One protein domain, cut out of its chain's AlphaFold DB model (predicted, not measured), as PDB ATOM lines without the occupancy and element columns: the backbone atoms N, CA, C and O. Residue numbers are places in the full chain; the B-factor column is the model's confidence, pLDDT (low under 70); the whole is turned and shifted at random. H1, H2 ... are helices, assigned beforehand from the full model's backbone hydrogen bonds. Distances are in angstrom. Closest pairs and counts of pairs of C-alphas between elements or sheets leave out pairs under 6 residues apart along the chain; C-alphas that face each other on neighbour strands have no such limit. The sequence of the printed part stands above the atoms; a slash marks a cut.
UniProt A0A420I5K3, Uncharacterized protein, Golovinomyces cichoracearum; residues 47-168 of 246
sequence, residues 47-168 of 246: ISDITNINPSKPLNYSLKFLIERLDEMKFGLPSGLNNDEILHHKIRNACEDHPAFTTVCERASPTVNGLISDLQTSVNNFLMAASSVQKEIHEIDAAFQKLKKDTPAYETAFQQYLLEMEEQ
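What this domain is: This is residues 47 to 168 of the 246 residues of an uncharacterized protein of Golovinomyces cichoracearum (UniProt A0A420I5K3). One long helix, H5, makes the length; H2, H3 and H4 pack on one side of its first part, with H1 on H2 and H3 and apart from H5, residues 128 to 146 of H5 stick out as a bare arm, and H6 turns off its far end. The 122 printed residues have six named helices, H1 to H6, no named strand: all helix, an extended rod of 75 by 28 by 26 A, radius of gyration of the C-alphas 23.2 A.

Where its parts are: H5, residues 112 to 150, 57.5 A long, begins at C-alpha 112 (82.681, 108.656, 192.040). H6, residues 152 to 168, 24.7 A, ends at C-alpha 168 (139.420, 101.390, 184.663). H2 is residues 59 to 76, 26.3 A; H3, 84 to 95; H1, 47 to 53; H4, 102 to 106.

How they stand to each other: H2, H3 and H5 form a bundle, three helices touching one another. The closest C-alphas of H3 and H5 are His 88 and Val 112, 5.1 A; of H2 and H5, Asn 60 and Val 123, 6.4 A. H2 and H3 are a hairpin. H1 touches H2, and H4 touches H5. H6 touches H5 only at the corner. Every O i to N i+4 pair is within hydrogen-bond range except in H2, 12 of 14.

The domain as a whole: The printed part has no cut and no long link; pLDDT is under 70 at residues 149 to 168.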
ATOM      1  N   ILE A  47      95.657  99.112 194.283       94.94
ATOM      2  CA  ILE A  47      95.807  98.717 192.880       94.94
ATOM      3  C   ILE A  47      97.069  97.870 192.668       94.94
ATOM      4  O   ILE A  47      97.039  96.930 191.872       94.94
ATOM      5  N   SER A  48      98.137  98.157 193.420       93.12
ATOM      6  CA  SER A  48      99.401  97.417 193.388       93.12
ATOM      7  C   SER A  48      99.224  95.938 193.745       93.12
ATOM      8  O   SER A  48      99.772  95.073 193.059       93.12
ATOM      9  N   ASP A  49      98.391  95.623 194.739       91.69
ATOM     10  CA  ASP A  49      98.074  94.242 195.120       91.69
ATOM     11  C   ASP A  49      97.469  93.466 193.941       91.69
ATOM     12  O   ASP A  49      97.878  92.345 193.633       91.69
ATOM     13  N   ILE A  50      96.532  94.085 193.220       91.38
ATOM     14  CA  ILE A  50      95.835  93.454 192.092       91.38
ATOM     15  C   ILE A  50      96.777  93.266 190.904       91.38
ATOM     16  O   ILE A  50      96.740  92.212 190.260       91.38
ATOM     17  N   THR A  51      97.629  94.255 190.616       91.88
ATOM     18  CA  THR A  51      98.638  94.139 189.553       91.88
ATOM     19  C   THR A  51      99.688  93.081 189.874       91.88
ATOM     20  O   THR A  51     100.104  92.363 188.969       91.88
ATOM     21  N   ASN A  52     100.064  92.923 191.146       89.88
ATOM     22  CA  ASN A  52     101.033  91.914 191.578       89.88
ATOM     23  C   ASN A  52     100.461  90.492 191.501       89.88
ATOM     24  O   ASN A  52     101.175  89.562 191.135       89.88
ATOM     25  N   ILE A  53      99.168  90.320 191.798       88.81
ATOM     26  CA  ILE A  53      98.478  89.028 191.658       88.81
ATOM     27  C   ILE A  53      98.247  88.681 190.178       88.81
ATOM     28  O   ILE A  53      98.265  87.508 189.807       88.81
ATOM     29  N   ASN A  54      98.047  89.685 189.318       86.94
ATOM     30  CA  ASN A  54      97.723  89.503 187.902       86.94
ATOM     31  C   ASN A  54      98.696  90.247 186.966       86.94
ATOM     32  O   ASN A  54      98.254  91.088 186.179       86.94
ATOM     33  N   PRO A  55     100.002  89.922 186.970       86.44
ATOM     34  CA  PRO A  55     101.003  90.683 186.217       86.44
ATOM     35  C   PRO A  55     100.834  90.564 184.694       86.44
ATOM     36  O   PRO A  55     101.273  91.428 183.944       86.44
ATOM     37  N   SER A  56     100.175  89.503 184.219       87.19
ATOM     38  CA  SER A  56      99.880  89.290 182.797       87.19
ATOM     39  C   SER A  56      98.673  90.086 182.291       87.19
ATOM     40  O   SER A  56      98.405  90.100 181.086       87.19
ATOM     41  N   LYS A  57      97.904  90.717 183.187       90.44
ATOM     42  CA  LYS A  57      96.706  91.478 182.827       90.44
ATOM     43  C   LYS A  57      97.045  92.958 182.629       90.44
ATOM     44  O   LYS A  57      97.897  93.498 183.330       90.44
ATOM     45  N   PRO A  58      96.367  93.646 181.693       90.62
ATOM     46  CA  PRO A  58      96.586  95.070 181.486       90.62
ATOM     47  C   PRO A  58      96.091  95.883 182.688       90.62
ATOM     48  O   PRO A  58      95.087  95.535 183.306       90.62
ATOM     49  N   LEU A  59      96.721  97.030 182.949       92.19
ATOM     50  CA  LEU A  59      96.366  97.921 184.062       92.19
ATOM     51  C   LEU A  59      94.879  98.322 184.084       92.19
ATOM     52  O   LEU A  59      94.290  98.453 185.151       92.19
ATOM     53  N   ASN A  60      94.246  98.466 182.914       93.06
ATOM     54  CA  ASN A  60      92.813  98.767 182.811       93.06
ATOM     55  C   ASN A  60      91.949  97.647 183.429       93.06
ATOM     56  O   ASN A  60      90.999  97.921 184.158       93.06
ATOM     57  N   TYR A  61      92.331  96.382 183.219       93.44
ATOM     58  CA  TYR A  61      91.670  95.251 183.868       93.44
ATOM     59  C   TYR A  61      91.818  95.325 185.389       93.44
ATOM     60  O   TYR A  61      90.823  95.191 186.098       93.44
ATOM     61  N   SER A  62      93.027  95.596 185.887       94.56
ATOM     62  CA  SER A  62      93.282  95.720 187.327       94.56
ATOM     63  C   SER A  62      92.476  96.856 187.960       94.56
ATOM     64  O   SER A  62      91.916  96.675 189.037       94.56
ATOM     65  N   LEU A  63      92.355  98.000 187.275       95.44
ATOM     66  CA  LEU A  63      91.539  99.129 187.727       95.44
ATOM     67  C   LEU A  63      90.054  98.761 187.791       95.44
ATOM     68  O   LEU A  63      89.397  99.023 188.796       95.44
ATOM     69  N   LYS A  64      89.523  98.137 186.734       95.25
ATOM     70  CA  LYS A  64      88.126  97.692 186.706       95.25
ATOM     71  C   LYS A  64      87.841  96.704 187.839       95.25
ATOM     72  O   LYS A  64      86.873  96.886 188.570       95.25
ATOM     73  N   PHE A  65      88.716  95.716 188.013       94.38
ATOM     74  CA  PHE A  65      88.594  94.719 189.071       94.38
ATOM     75  C   PHE A  65      88.645  95.353 190.467       94.38
ATOM     76  O   PHE A  65      87.848  94.993 191.327       94.38
ATOM     77  N   LEU A  66      89.532  96.332 190.686       94.94
ATOM     78  CA  LEU A  66      89.593  97.089 191.939       94.94
ATOM     79  C   LEU A  66      88.259  97.777 192.242       94.94
ATOM     80  O   LEU A  66      87.739  97.644 193.346       94.94
ATOM     81  N   ILE A  67      87.715  98.509 191.267       94.69
ATOM     82  CA  ILE A  67      86.470  99.268 191.432       94.69
ATOM     83  C   ILE A  67      85.303  98.324 191.722       94.69
ATOM     84  O   ILE A  67      84.559  98.576 192.662       94.69
ATOM     85  N   GLU A  68      85.165  97.228 190.972       93.75
ATOM     86  CA  GLU A  68      84.120  96.221 191.204       93.75
ATOM     87  C   GLU A  68      84.243  95.613 192.606       93.75
ATOM     88  O   GLU A  68      83.259  95.522 193.339       93.75
ATOM     89  N   ARG A  69      85.465  95.279 193.032       92.69
ATOM     90  CA  ARG A  69      85.707  94.706 194.358       92.69
ATOM     91  C   ARG A  69      85.361  95.678 195.484       92.69
ATOM     92  O   ARG A  69      84.772  95.270 196.484       92.69
ATOM     93  N   LEU A  70      85.706  96.955 195.323       92.62
ATOM     94  CA  LEU A  70      85.317  98.008 196.259       92.62
ATOM     95  C   LEU A  70      83.798  98.266 196.211       92.62
ATOM     96  O   LEU A  70      83.166  98.522 197.230       92.62
ATOM     97  N   ASP A  71      83.147  98.149 195.065       90.38
ATOM     98  CA  ASP A  71      81.695  98.316 195.033       90.38
ATOM     99  C   ASP A  71      80.968  97.169 195.755       90.38
ATOM    100  O   ASP A  71      80.015  97.399 196.496       90.38
ATOM    101  N   GLU A  72      81.465  95.937 195.634       89.31
ATOM    102  CA  GLU A  72      80.923  94.768 196.334       89.31
ATOM    103  C   GLU A  72      81.176  94.812 197.845       89.31
ATOM    104  O   GLU A  72      80.280  94.554 198.655       89.31
ATOM    105  N   MET A  73      82.409  95.121 198.251       89.25
ATOM    106  CA  MET A  73      82.790  95.069 199.662       89.25
ATOM    107  C   MET A  73      82.102  96.164 200.490       89.25
ATOM    108  O   MET A  73      81.905  95.961 201.692       89.25
ATOM    109  N   LYS A  74      81.640  97.264 199.870       86.69
ATOM    110  CA  LYS A  74      80.922  98.345 200.573       86.69
ATOM    111  C   LYS A  74      79.656  97.856 201.284       86.69
ATOM    112  O   LYS A  74      79.271  98.417 202.307       86.69
ATOM    113  N   PHE A  75      79.017  96.794 200.782       82.12
ATOM    114  CA  PHE A  75      77.803  96.229 201.381       82.12
ATOM    115  C   PHE A  75      78.070  95.438 202.670       82.12
ATOM    116  O   PHE A  75      77.143  95.244 203.459       82.12
ATOM    117  N   GLY A  76      79.313  94.998 202.887       81.25
ATOM    118  CA  GLY A  76      79.751  94.315 204.109       81.25
ATOM    119  C   GLY A  76      80.282  95.255 205.194       81.25
ATOM    120  O   GLY A  76      80.623  94.794 206.285       81.25
ATOM    121  N   LEU A  77      80.371  96.560 204.910       84.44
ATOM    122  CA  LEU A  77      80.877  97.557 205.849       84.44
ATOM    123  C   LEU A  77      79.805  97.989 206.869       84.44
ATOM    124  O   LEU A  77      78.605  97.939 206.579       84.44
ATOM    125  N   PRO A  78      80.216  98.458 208.064       80.81
ATOM    126  CA  PRO A  78      79.312  99.078 209.029       80.81
ATOM    127  C   PRO A  78      78.491 100.230 208.430       80.81
ATOM    128  O   PRO A  78      78.958 100.979 207.569       80.81
ATOM    129  N   SER A  79      77.271 100.415 208.940       77.88
ATOM    130  CA  SER A  79      76.403 101.536 208.568       77.88
ATOM    131  C   SER A  79      77.124 102.872 208.779       77.88
ATOM    132  O   SER A  79      77.579 103.144 209.889       77.88
ATOM    133  N   GLY A  80      77.217 103.690 207.728       79.06
ATOM    134  CA  GLY A  80      77.951 104.964 207.738       79.06
ATOM    135  C   GLY A  80      79.267 104.941 206.953       79.06
ATOM    136  O   GLY A  80      79.787 106.004 206.631       79.06
ATOM    137  N   LEU A  81      79.769 103.756 206.587       79.19
ATOM    138  CA  LEU A  81      80.958 103.586 205.735       79.19
ATOM    139  C   LEU A  81      80.624 103.128 204.306       79.19
ATOM    140  O   LEU A  81      81.518 102.852 203.514       79.19
ATOM    141  N   ASN A  82      79.340 103.042 203.973       79.06
ATOM    142  CA  ASN A  82      78.824 102.539 202.702       79.06
ATOM    143  C   ASN A  82      78.265 103.650 201.793       79.06
ATOM    144  O   ASN A  82      77.418 103.375 200.945       79.06
ATOM    145  N   ASN A  83      78.695 104.897 201.996       87.12
ATOM    146  CA  ASN A  83      78.275 106.043 201.191       87.12
ATOM    147  C   ASN A  83      79.270 106.334 200.048       87.12
ATOM    148  O   ASN A  83      80.412 105.866 200.052       87.12
ATOM    149  N   ASP A  84      78.823 107.130 199.077       89.06
ATOM    150  CA  ASP A  84      79.618 107.465 197.892       89.06
ATOM    151  C   ASP A  84      80.867 108.296 198.223       89.06
ATOM    152  O   ASP A  84      81.877 108.163 197.539       89.06
ATOM    153  N   GLU A  85      80.844 109.112 199.281       90.50
ATOM    154  CA  GLU A  85      82.003 109.909 199.714       90.50
ATOM    155  C   GLU A  85      83.151 109.020 200.215       90.50
ATOM    156  O   GLU A  85      84.313 109.212 199.852       90.50
ATOM    157  N   ILE A  86      82.829 108.000 201.013       91.44
ATOM    158  CA  ILE A  86      83.798 107.027 201.520       91.44
ATOM    159  C   ILE A  86      84.310 106.147 200.381       91.44
ATOM    160  O   ILE A  86      85.514 105.882 200.313       91.44
ATOM    161  N   LEU A  87      83.432 105.727 199.462       92.25
ATOM    162  CA  LEU A  87      83.833 104.976 198.272       92.25
ATOM    163  C   LEU A  87      84.781 105.800 197.392       92.25
ATOM    164  O   LEU A  87      85.828 105.302 196.983       92.25
ATOM    165  N   HIS A  88      84.452 107.070 197.155       94.50
ATOM    166  CA  HIS A  88      85.283 108.005 196.400       94.50
ATOM    167  C   HIS A  88      86.684 108.130 197.000       94.50
ATOM    168  O   HIS A  88      87.682 107.860 196.325       94.50
ATOM    169  N   HIS A  89      86.759 108.458 198.292       93.12
ATOM    170  CA  HIS A  89      88.027 108.604 198.996       93.12
ATOM    171  C   HIS A  89      88.823 107.292 199.000       93.12
ATOM    172  O   HIS A  89      90.046 107.291 198.838       93.12
ATOM    173  N   LYS A  90      88.138 106.149 199.136       94.75
ATOM    174  CA  LYS A  90      88.792 104.843 199.089       94.75
ATOM    175  C   LYS A  90      89.380 104.542 197.712       94.75
ATOM    176  O   LYS A  90      90.525 104.098 197.664       94.75
ATOM    177  N   ILE A  91      88.643 104.776 196.624       95.31
ATOM    178  CA  ILE A  91      89.139 104.563 195.254       95.31
ATOM    179  C   ILE A  91      90.384 105.422 195.016       95.31
ATOM    180  O   ILE A  91      91.393 104.914 194.531       95.31
ATOM    181  N   ARG A  92      90.346 106.700 195.415       95.00
ATOM    182  CA  ARG A  92      91.492 107.612 195.302       95.00
ATOM    183  C   ARG A  92      92.726 107.058 196.019       95.00
ATOM    184  O   ARG A  92      93.778 106.920 195.403       95.00
ATOM    185  N   ASN A  93      92.589 106.697 197.293       94.56
ATOM    186  CA  ASN A  93      93.717 106.220 198.096       94.56
ATOM    187  C   ASN A  93      94.237 104.850 197.638       94.56
ATOM    188  O   ASN A  93      95.427 104.574 197.748       94.56
ATOM    189  N   ALA A  94      93.365 103.986 197.113       95.25
ATOM    190  CA  ALA A  94      93.765 102.686 196.580       95.25
ATOM    191  C   ALA A  94      94.604 102.795 195.296       95.25
ATOM    192  O   ALA A  94      95.308 101.845 194.965       95.25
ATOM    193  N   CYS A  95      94.527 103.924 194.586       95.12
ATOM    194  CA  CYS A  95      95.258 104.181 193.345       95.12
ATOM    195  C   CYS A  95      96.498 105.075 193.528       95.12
ATOM    196  O   CYS A  95      97.253 105.265 192.579       95.12
ATOM    197  N   GLU A  96      96.707 105.656 194.711       92.12
ATOM    198  CA  GLU A  96      97.733 106.682 194.963       92.12
ATOM    199  C   GLU A  96      99.174 106.180 194.780       92.12
ATOM    200  O   GLU A  96     100.063 106.954 194.430       92.12
ATOM    201  N   ASP A  97      99.406 104.882 194.966       89.50
ATOM    202  CA  ASP A  97     100.728 104.258 194.901       89.50
ATOM    203  C   ASP A  97     101.201 103.917 193.481       89.50
ATOM    204  O   ASP A  97     102.353 103.519 193.300       89.50
ATOM    205  N   HIS A  98     100.353 104.081 192.461       92.38
ATOM    206  CA  HIS A  98     100.689 103.713 191.091       92.38
ATOM    207  C   HIS A  98     100.905 104.954 190.199       92.38
ATOM    208  O   HIS A  98     100.031 105.824 190.111       92.38
ATOM    209  N   PRO A  99     102.025 105.034 189.446       90.25
ATOM    210  CA  PRO A  99     102.446 106.251 188.734       90.25
ATOM    211  C   PRO A  99     101.463 106.710 187.649       90.25
ATOM    212  O   PRO A  99     101.410 107.884 187.301       90.25
ATOM    213  N   ALA A 100     100.652 105.793 187.118       91.19
ATOM    214  CA  ALA A 100      99.603 106.135 186.162       91.19
ATOM    215  C   ALA A 100      98.481 107.011 186.747       91.19
ATOM    216  O   ALA A 100      97.701 107.545 185.966       91.19
ATOM    217  N   PHE A 101      98.359 107.157 188.072       94.50
ATOM    218  CA  PHE A 101      97.226 107.853 188.699       94.50
ATOM    219  C   PHE A 101      97.603 109.111 189.478       94.50
ATOM    220  O   PHE A 101      96.703 109.820 189.917       94.50
ATOM    221  N   THR A 102      98.893 109.434 189.611       90.75
ATOM    222  CA  THR A 102      99.378 110.562 190.427       90.75
ATOM    223  C   THR A 102      98.632 111.867 190.130       90.75
ATOM    224  O   THR A 102      98.107 112.508 191.036       90.75
ATOM    225  N   THR A 103      98.476 112.212 188.850       90.12
ATOM    226  CA  THR A 103      97.795 113.443 188.412       90.12
ATOM    227  C   THR A 103      96.300 113.461 188.737       90.12
ATOM    228  O   THR A 103      95.756 114.510 189.084       90.12
ATOM    229  N   VAL A 104      95.628 112.312 188.642       91.56
ATOM    230  CA  VAL A 104      94.200 112.178 188.968       91.56
ATOM    231  C   VAL A 104      93.994 112.244 190.477       91.56
ATOM    232  O   VAL A 104      93.061 112.892 190.938       91.56
ATOM    233  N   CYS A 105      94.882 111.637 191.265       90.31
ATOM    234  CA  CYS A 105      94.803 111.686 192.723       90.31
ATOM    235  C   CYS A 105      95.057 113.101 193.281       90.31
ATOM    236  O   CYS A 105      94.448 113.474 194.288       90.31
ATOM    237  N   GLU A 106      95.894 113.911 192.625       89.44
ATOM    238  CA  GLU A 106      96.102 115.330 192.961       89.44
ATOM    239  C   GLU A 106      94.886 116.208 192.640       89.44
ATOM    240  O   GLU A 106      94.595 117.162 193.363       89.44
ATOM    241  N   ARG A 107      94.171 115.899 191.552       90.81
ATOM    242  CA  ARG A 107      93.024 116.677 191.058       90.81
ATOM    243  C   ARG A 107      91.803 115.791 190.850       90.81
ATOM    244  O   ARG A 107      91.250 115.726 189.755       90.81
ATOM    245  N   ALA A 108      91.395 115.108 191.913       89.81
ATOM    246  CA  ALA A 108      90.285 114.171 191.848       89.81
ATOM    247  C   ALA A 108      88.963 114.906 191.580       89.81
ATOM    248  O   ALA A 108      88.624 115.867 192.275       89.81
ATOM    249  N   SER A 109      88.195 114.424 190.602       93.44
ATOM    250  CA  SER A 109      86.800 114.836 190.418       93.44
ATOM    251  C   SER A 109      86.005 114.616 191.709       93.44
ATOM    252  O   SER A 109      86.230 113.606 192.363       93.44
ATOM    253  N   PRO A 110      85.054 115.488 192.085       91.06
ATOM    254  CA  PRO A 110      84.305 115.359 193.339       91.06
ATOM    255  C   PRO A 110      83.280 114.212 193.346       91.06
ATOM    256  O   PRO A 110      82.657 113.957 194.369       91.06
ATOM    257  N   THR A 111      83.063 113.539 192.214       94.31
ATOM    258  CA  THR A 111      82.073 112.457 192.087       94.31
ATOM    259  C   THR A 111      82.757 111.123 191.824       94.31
ATOM    260  O   THR A 111      83.785 111.083 191.149       94.31
ATOM    261  N   VAL A 112      82.169 110.018 192.298       92.75
ATOM    262  CA  VAL A 112      82.681 108.656 192.040       92.75
ATOM    263  C   VAL A 112      82.784 108.392 190.535       92.75
ATOM    264  O   VAL A 112      83.837 107.992 190.049       92.75
ATOM    265  N   ASN A 113      81.729 108.696 189.774       94.00
ATOM    266  CA  ASN A 113      81.712 108.478 188.324       94.00
ATOM    267  C   ASN A 113      82.755 109.327 187.588       94.00
ATOM    268  O   ASN A 113      83.422 108.831 186.680       94.00
ATOM    269  N   GLY A 114      82.921 110.592 187.990       95.00
ATOM    270  CA  GLY A 114      83.952 111.457 187.427       95.00
ATOM    271  C   GLY A 114      85.356 110.940 187.732       95.00
ATOM    272  O   GLY A 114      86.159 110.811 186.815       95.00
ATOM    273  N   LEU A 115      85.616 110.533 188.980       95.62
ATOM    274  CA  LEU A 115      86.894 109.942 189.377       95.62
ATOM    275  C   LEU A 115      87.202 108.679 188.561       95.62
ATOM    276  O   LEU A 115      88.312 108.528 188.060       95.62
ATOM    277  N   ILE A 116      86.225 107.788 188.381       95.50
ATOM    278  CA  ILE A 116      86.395 106.567 187.579       95.50
ATOM    279  C   ILE A 116      86.744 106.908 186.123       95.50
ATOM    280  O   ILE A 116      87.669 106.315 185.565       95.50
ATOM    281  N   SER A 117      86.047 107.874 185.519       96.00
ATOM    282  CA  SER A 117      86.317 108.322 184.145       96.00
ATOM    283  C   SER A 117      87.724 108.919 184.000       96.00
ATOM    284  O   SER A 117      88.443 108.616 183.039       96.00
ATOM    285  N   ASP A 118      88.151 109.727 184.972       95.12
ATOM    286  CA  ASP A 118      89.486 110.329 184.996       95.12
ATOM    287  C   ASP A 118      90.575 109.258 185.139       95.12
ATOM    288  O   ASP A 118      91.555 109.258 184.387       95.12
ATOM    289  N   LEU A 119      90.381 108.282 186.036       95.94
ATOM    290  CA  LEU A 119      91.302 107.155 186.219       95.94
ATOM    291  C   LEU A 119      91.434 106.324 184.938       95.94
ATOM    292  O   LEU A 119      92.551 106.033 184.511       95.94
ATOM    293  N   GLN A 120      90.318 105.989 184.283       95.25
ATOM    294  CA  GLN A 120      90.318 105.256 183.010       95.25
ATOM    295  C   GLN A 120      91.080 106.010 181.912       95.25
ATOM    296  O   GLN A 120      91.873 105.418 181.173       95.25
ATOM    297  N   THR A 121      90.886 107.326 181.835       94.44
ATOM    298  CA  THR A 121      91.599 108.193 180.889       94.44
ATOM    299  C   THR A 121      93.096 108.209 181.182       94.44
ATOM    300  O   THR A 121      93.914 108.098 180.266       94.44
ATOM    301  N   SER A 122      93.466 108.274 182.462       94.00
ATOM    302  CA  SER A 122      94.860 108.269 182.897       94.00
ATOM    303  C   SER A 122      95.581 106.963 182.562       94.00
ATOM    304  O   SER A 122      96.701 107.003 182.051       94.00
ATOM    305  N   VAL A 123      94.922 105.805 182.727       94.25
ATOM    306  CA  VAL A 123      95.472 104.510 182.279       94.25
ATOM    307  C   VAL A 123      95.776 104.532 180.786       94.25
ATOM    308  O   VAL A 123      96.870 104.148 180.376       94.25
ATOM    309  N   ASN A 124      94.834 104.994 179.964       92.25
ATOM    310  CA  ASN A 124      95.026 105.018 178.515       92.25
ATOM    311  C   ASN A 124      96.195 105.930 178.121       92.25
ATOM    312  O   ASN A 124      97.039 105.531 177.321       92.25
ATOM    313  N   ASN A 125      96.297 107.114 178.730       91.38
ATOM    314  CA  ASN A 125      97.411 108.033 178.493       91.38
ATOM    315  C   ASN A 125      98.758 107.421 178.898       91.38
ATOM    316  O   ASN A 125      99.742 107.556 178.167       91.38
ATOM    317  N   PHE A 126      98.798 106.714 180.029       92.06
ATOM    318  CA  PHE A 126      99.993 106.028 180.510       92.06
ATOM    319  C   PHE A 126     100.443 104.912 179.555       92.06
ATOM    320  O   PHE A 126     101.618 104.836 179.201       92.06
ATOM    321  N   LEU A 127      99.505 104.089 179.071       88.25
ATOM    322  CA  LEU A 127      99.793 103.028 178.100       88.25
ATOM    323  C   LEU A 127     100.286 103.595 176.761       88.25
ATOM    324  O   LEU A 127     101.236 103.067 176.180       88.25
ATOM    325  N   MET A 128      99.688 104.692 176.292       87.50
ATOM    326  CA  MET A 128     100.135 105.370 175.071       87.50
ATOM    327  C   MET A 128     101.556 105.912 175.230       87.50
ATOM    328  O   MET A 128     102.395 105.659 174.367       87.50
ATOM    329  N   ALA A 129     101.857 106.569 176.354       85.50
ATOM    330  CA  ALA A 129     103.198 107.068 176.649       85.50
ATOM    331  C   ALA A 129     104.242 105.937 176.691       85.50
ATOM    332  O   ALA A 129     105.302 106.065 176.079       85.50
ATOM    333  N   ALA A 130     103.927 104.809 177.335       82.38
ATOM    334  CA  ALA A 130     104.812 103.643 177.371       82.38
ATOM    335  C   ALA A 130     105.074 103.069 175.965       82.38
ATOM    336  O   ALA A 130     106.214 102.746 175.627       82.38
ATOM    337  N   SER A 131     104.040 103.003 175.118       80.88
ATOM    338  CA  SER A 131     104.177 102.520 173.738       80.88
ATOM    339  C   SER A 131     105.019 103.450 172.856       80.88
ATOM    340  O   SER A 131     105.776 102.976 172.010       80.88
ATOM    341  N   SER A 132     104.923 104.767 173.059       81.62
ATOM    342  CA  SER A 132     105.751 105.748 172.351       81.62
ATOM    343  C   SER A 132     107.226 105.593 172.711       81.62
ATOM    344  O   SER A 132     108.059 105.545 171.812       81.62
ATOM    345  N   VAL A 133     107.543 105.424 173.998       77.75
ATOM    346  CA  VAL A 133     108.925 105.210 174.457       77.75
ATOM    347  C   VAL A 133     109.510 103.921 173.872       77.75
ATOM    348  O   VAL A 133     110.647 103.919 173.414       77.75
ATOM    349  N   GLN A 134     108.735 102.834 173.822       71.94
ATOM    350  CA  GLN A 134     109.196 101.580 173.212       71.94
ATOM    351  C   GLN A 134     109.518 101.727 171.721       71.94
ATOM    352  O   GLN A 134     110.487 101.136 171.247       71.94
ATOM    353  N   LYS A 135     108.736 102.522 170.981       76.06
ATOM    354  CA  LYS A 135     109.024 102.812 169.568       76.06
ATOM    355  C   LYS A 135     110.323 103.596 169.412       76.06
ATOM    356  O   LYS A 135     111.142 103.217 168.585       76.06
ATOM    357  N   GLU A 136     110.533 104.622 170.236       75.06
ATOM    358  CA  GLU A 136     111.775 105.406 170.223       75.06
ATOM    359  C   GLU A 136     113.001 104.532 170.530       75.06
ATOM    360  O   GLU A 136     114.006 104.623 169.829       75.06
ATOM    361  N   ILE A 137     112.907 103.633 171.518       72.81
ATOM    362  CA  ILE A 137     113.982 102.675 171.832       72.81
ATOM    363  C   ILE A 137     114.275 101.783 170.623       72.81
ATOM    364  O   ILE A 137     115.427 101.654 170.222       72.81
ATOM    365  N   HIS A 138     113.241 101.222 169.995       72.50
ATOM    366  CA  HIS A 138     113.417 100.360 168.829       72.50
ATOM    367  C   HIS A 138     114.023 101.108 167.626       72.50
ATOM    368  O   HIS A 138     114.812 100.540 166.872       72.50
ATOM    369  N   GLU A 139     113.669 102.378 167.422       76.44
ATOM    370  CA  GLU A 139     114.267 103.221 166.379       76.44
ATOM    371  C   GLU A 139     115.749 103.504 166.652       76.44
ATOM    372  O   GLU A 139     116.566 103.411 165.731       76.44
ATOM    373  N   ILE A 140     116.109 103.788 167.907       71.94
ATOM    374  CA  ILE A 140     117.503 103.979 168.326       71.94
ATOM    375  C   ILE A 140     118.301 102.686 168.131       71.94
ATOM    376  O   ILE A 140     119.373 102.724 167.527       71.94
ATOM    377  N   ASP A 141     117.766 101.544 168.561       74.69
ATOM    378  CA  ASP A 141     118.414 100.241 168.390       74.69
ATOM    379  C   ASP A 141     118.611  99.909 166.905       74.69
ATOM    380  O   ASP A 141     119.685  99.466 166.496       74.69
ATOM    381  N   ALA A 142     117.609 100.171 166.062       78.38
ATOM    382  CA  ALA A 142     117.719  99.961 164.621       78.38
ATOM    383  C   ALA A 142     118.787 100.867 163.980       78.38
ATOM    384  O   ALA A 142     119.571 100.401 163.146       78.38
ATOM    385  N   ALA A 143     118.851 102.141 164.382       74.25
ATOM    386  CA  ALA A 143     119.877 103.076 163.922       74.25
ATOM    387  C   ALA A 143     121.282 102.634 164.366       74.25
ATOM    388  O   ALA A 143     122.210 102.632 163.554       74.25
ATOM    389  N   PHE A 144     121.422 102.183 165.614       70.81
ATOM    390  CA  PHE A 144     122.669 101.650 166.159       70.81
ATOM    391  C   PHE A 144     123.143 100.408 165.394       70.81
ATOM    392  O   PHE A 144     124.297 100.332 164.969       70.81
ATOM    393  N   GLN A 145     122.247  99.451 165.137       76.69
ATOM    394  CA  GLN A 145     122.577  98.236 164.385       76.69
ATOM    395  C   GLN A 145     122.982  98.526 162.937       76.69
ATOM    396  O   GLN A 145     123.826  97.823 162.377       76.69
ATOM    397  N   LYS A 146     122.402  99.560 162.318       77.88
ATOM    398  CA  LYS A 146     122.812 100.015 160.986       77.88
ATOM    399  C   LYS A 146     124.225 100.604 161.013       77.88
ATOM    400  O   LYS A 146     125.062 100.195 160.214       77.88
ATOM    401  N   LEU A 147     124.509 101.479 161.980       70.00
ATOM    402  CA  LEU A 147     125.831 102.089 162.154       70.00
ATOM    403  C   LEU A 147     126.927 101.031 162.375       70.00
ATOM    404  O   LEU A 147     127.991 101.092 161.762       70.00
ATOM    405  N   LYS A 148     126.630 100.009 163.186       70.06
ATOM    406  CA  LYS A 148     127.520  98.867 163.443       70.06
ATOM    407  C   LYS A 148     127.858  98.071 162.174       70.06
ATOM    408  O   LYS A 148     128.980  97.595 162.032       70.06
ATOM    409  N   LYS A 149     126.905  97.916 161.249       68.62
ATOM    410  CA  LYS A 149     127.112  97.187 159.983       68.62
ATOM    411  C   LYS A 149     127.875  98.000 158.941       68.62
ATOM    412  O   LYS A 149     128.676  97.430 158.206       68.62
ATOM    413  N   ASP A 150     127.629  99.304 158.888       66.56
ATOM    414  CA  ASP A 150     128.141 100.167 157.822       66.56
ATOM    415  C   ASP A 150     129.572 100.670 158.096       66.56
ATOM    416  O   ASP A 150     130.177 101.317 157.241       66.56
ATOM    417  N   THR A 151     130.151 100.410 159.277       68.12
ATOM    418  CA  THR A 151     131.477 100.944 159.628       68.12
ATOM    419  C   THR A 151     132.290  99.974 160.506       68.12
ATOM    420  O   THR A 151     132.172 100.008 161.727       68.12
ATOM    421  N   PRO A 152     133.195  99.143 159.948       65.81
ATOM    422  CA  PRO A 152     134.069  98.268 160.751       65.81
ATOM    423  C   PRO A 152     135.006  99.038 161.707       65.81
ATOM    424  O   PRO A 152     135.425  98.511 162.738       65.81
ATOM    425  N   ALA A 153     135.280 100.316 161.419       58.91
ATOM    426  CA  ALA A 153     135.988 101.209 162.337       58.91
ATOM    427  C   ALA A 153     135.164 101.551 163.596       58.91
ATOM    428  O   ALA A 153     135.747 101.772 164.653       58.91
ATOM    429  N   TYR A 154     133.828 101.541 163.509       65.88
ATOM    430  CA  TYR A 154     132.945 101.763 164.655       65.88
ATOM    431  C   TYR A 154     132.994 100.590 165.633       65.88
ATOM    432  O   TYR A 154     133.155 100.809 166.828       65.88
ATOM    433  N   GLU A 155     132.929  99.351 165.133       66.06
ATOM    434  CA  GLU A 155     133.071  98.169 165.990       66.06
ATOM    435  C   GLU A 155     134.433  98.172 166.690       66.06
ATOM    436  O   GLU A 155     134.507  97.928 167.888       66.06
ATOM    437  N   THR A 156     135.498  98.537 165.974       66.31
ATOM    438  CA  THR A 156     136.849  98.606 166.552       66.31
ATOM    439  C   THR A 156     136.938  99.668 167.656       66.31
ATOM    440  O   THR A 156     137.413  99.369 168.746       66.31
ATOM    441  N   ALA A 157     136.419 100.879 167.422       64.38
ATOM    442  CA  ALA A 157     136.414 101.952 168.420       64.38
ATOM    443  C   ALA A 157     135.513 101.646 169.633       64.38
ATOM    444  O   ALA A 157     135.848 101.995 170.761       64.38
ATOM    445  N   PHE A 158     134.382 100.969 169.420       66.25
ATOM    446  CA  PHE A 158     133.474 100.577 170.498       66.25
ATOM    447  C   PHE A 158     134.067  99.474 171.384       66.25
ATOM    448  O   PHE A 158     133.960  99.549 172.604       66.25
ATOM    449  N   GLN A 159     134.737  98.482 170.791       68.12
ATOM    450  CA  GLN A 159     135.454  97.449 171.548       68.12
ATOM    451  C   GLN A 159     136.644  98.044 172.319       68.12
ATOM    452  O   GLN A 159     136.855  97.683 173.473       68.12
ATOM    453  N   GLN A 160     137.365  99.005 171.728       69.88
ATOM    454  CA  GLN A 160     138.429  99.750 172.411       69.88
ATOM    455  C   GLN A 160     137.897 100.481 173.657       69.88
ATOM    456  O   GLN A 160     138.489 100.386 174.724       69.88
ATOM    457  N   TYR A 161     136.739 101.139 173.547       68.62
ATOM    458  CA  TYR A 161     136.084 101.801 174.678       68.62
ATOM    459  C   TYR A 161     135.649 100.819 175.778       68.62
ATOM    460  O   TYR A 161     135.816 101.106 176.961       68.62
ATOM    461  N   LEU A 162     135.088  99.658 175.417       68.06
ATOM    462  CA  LEU A 162     134.718  98.640 176.408       68.06
ATOM    463  C   LEU A 162     135.945  98.112 177.165       68.06
ATOM    464  O   LEU A 162     135.865  97.942 178.379       68.06
ATOM    465  N   LEU A 163     137.073  97.930 176.471       68.69
ATOM    466  CA  LEU A 163     138.348  97.545 177.082       68.69
ATOM    467  C   LEU A 163     138.888  98.635 178.019       68.69
ATOM    468  O   LEU A 163     139.290  98.322 179.134       68.69
ATOM    469  N   GLU A 164     138.829  99.909 177.623       66.31
ATOM    470  CA  GLU A 164     139.233 101.034 178.484       66.31
ATOM    471  C   GLU A 164     138.360 101.138 179.749       66.31
ATOM    472  O   GLU A 164     138.858 101.439 180.833       66.31
ATOM    473  N   MET A 165     137.061 100.840 179.642       58.22
ATOM    474  CA  MET A 165     136.147 100.801 180.791       58.22
ATOM    475  C   MET A 165     136.398  99.596 181.715       58.22
ATOM    476  O   MET A 165     136.274  99.728 182.935       58.22
ATOM    477  N   GLU A 166     136.748  98.427 181.172       61.25
ATOM    478  CA  GLU A 166     137.140  97.253 181.970       61.25
ATOM    479  C   GLU A 166     138.487  97.461 182.675       61.25
ATOM    480  O   GLU A 166     138.605  97.137 183.859       61.25
ATOM    481  N   GLU A 167     139.471  98.072 182.007       60.72
ATOM    482  CA  GLU A 167     140.762  98.425 182.615       60.72
ATOM    483  C   GLU A 167     140.601  99.447 183.746       60.72
ATOM    484  O   GLU A 167     141.226  99.307 184.801       60.72
ATOM    485  N   GLN A 168     139.716 100.439 183.588       51.41
ATOM    486  CA  GLN A 168     139.420 101.390 184.663       51.41
ATOM    487  C   GLN A 168     138.707 100.734 185.853       51.41
ATOM    488  O   GLN A 168     139.008 101.072 186.997       51.41
TER     489      GLN A 168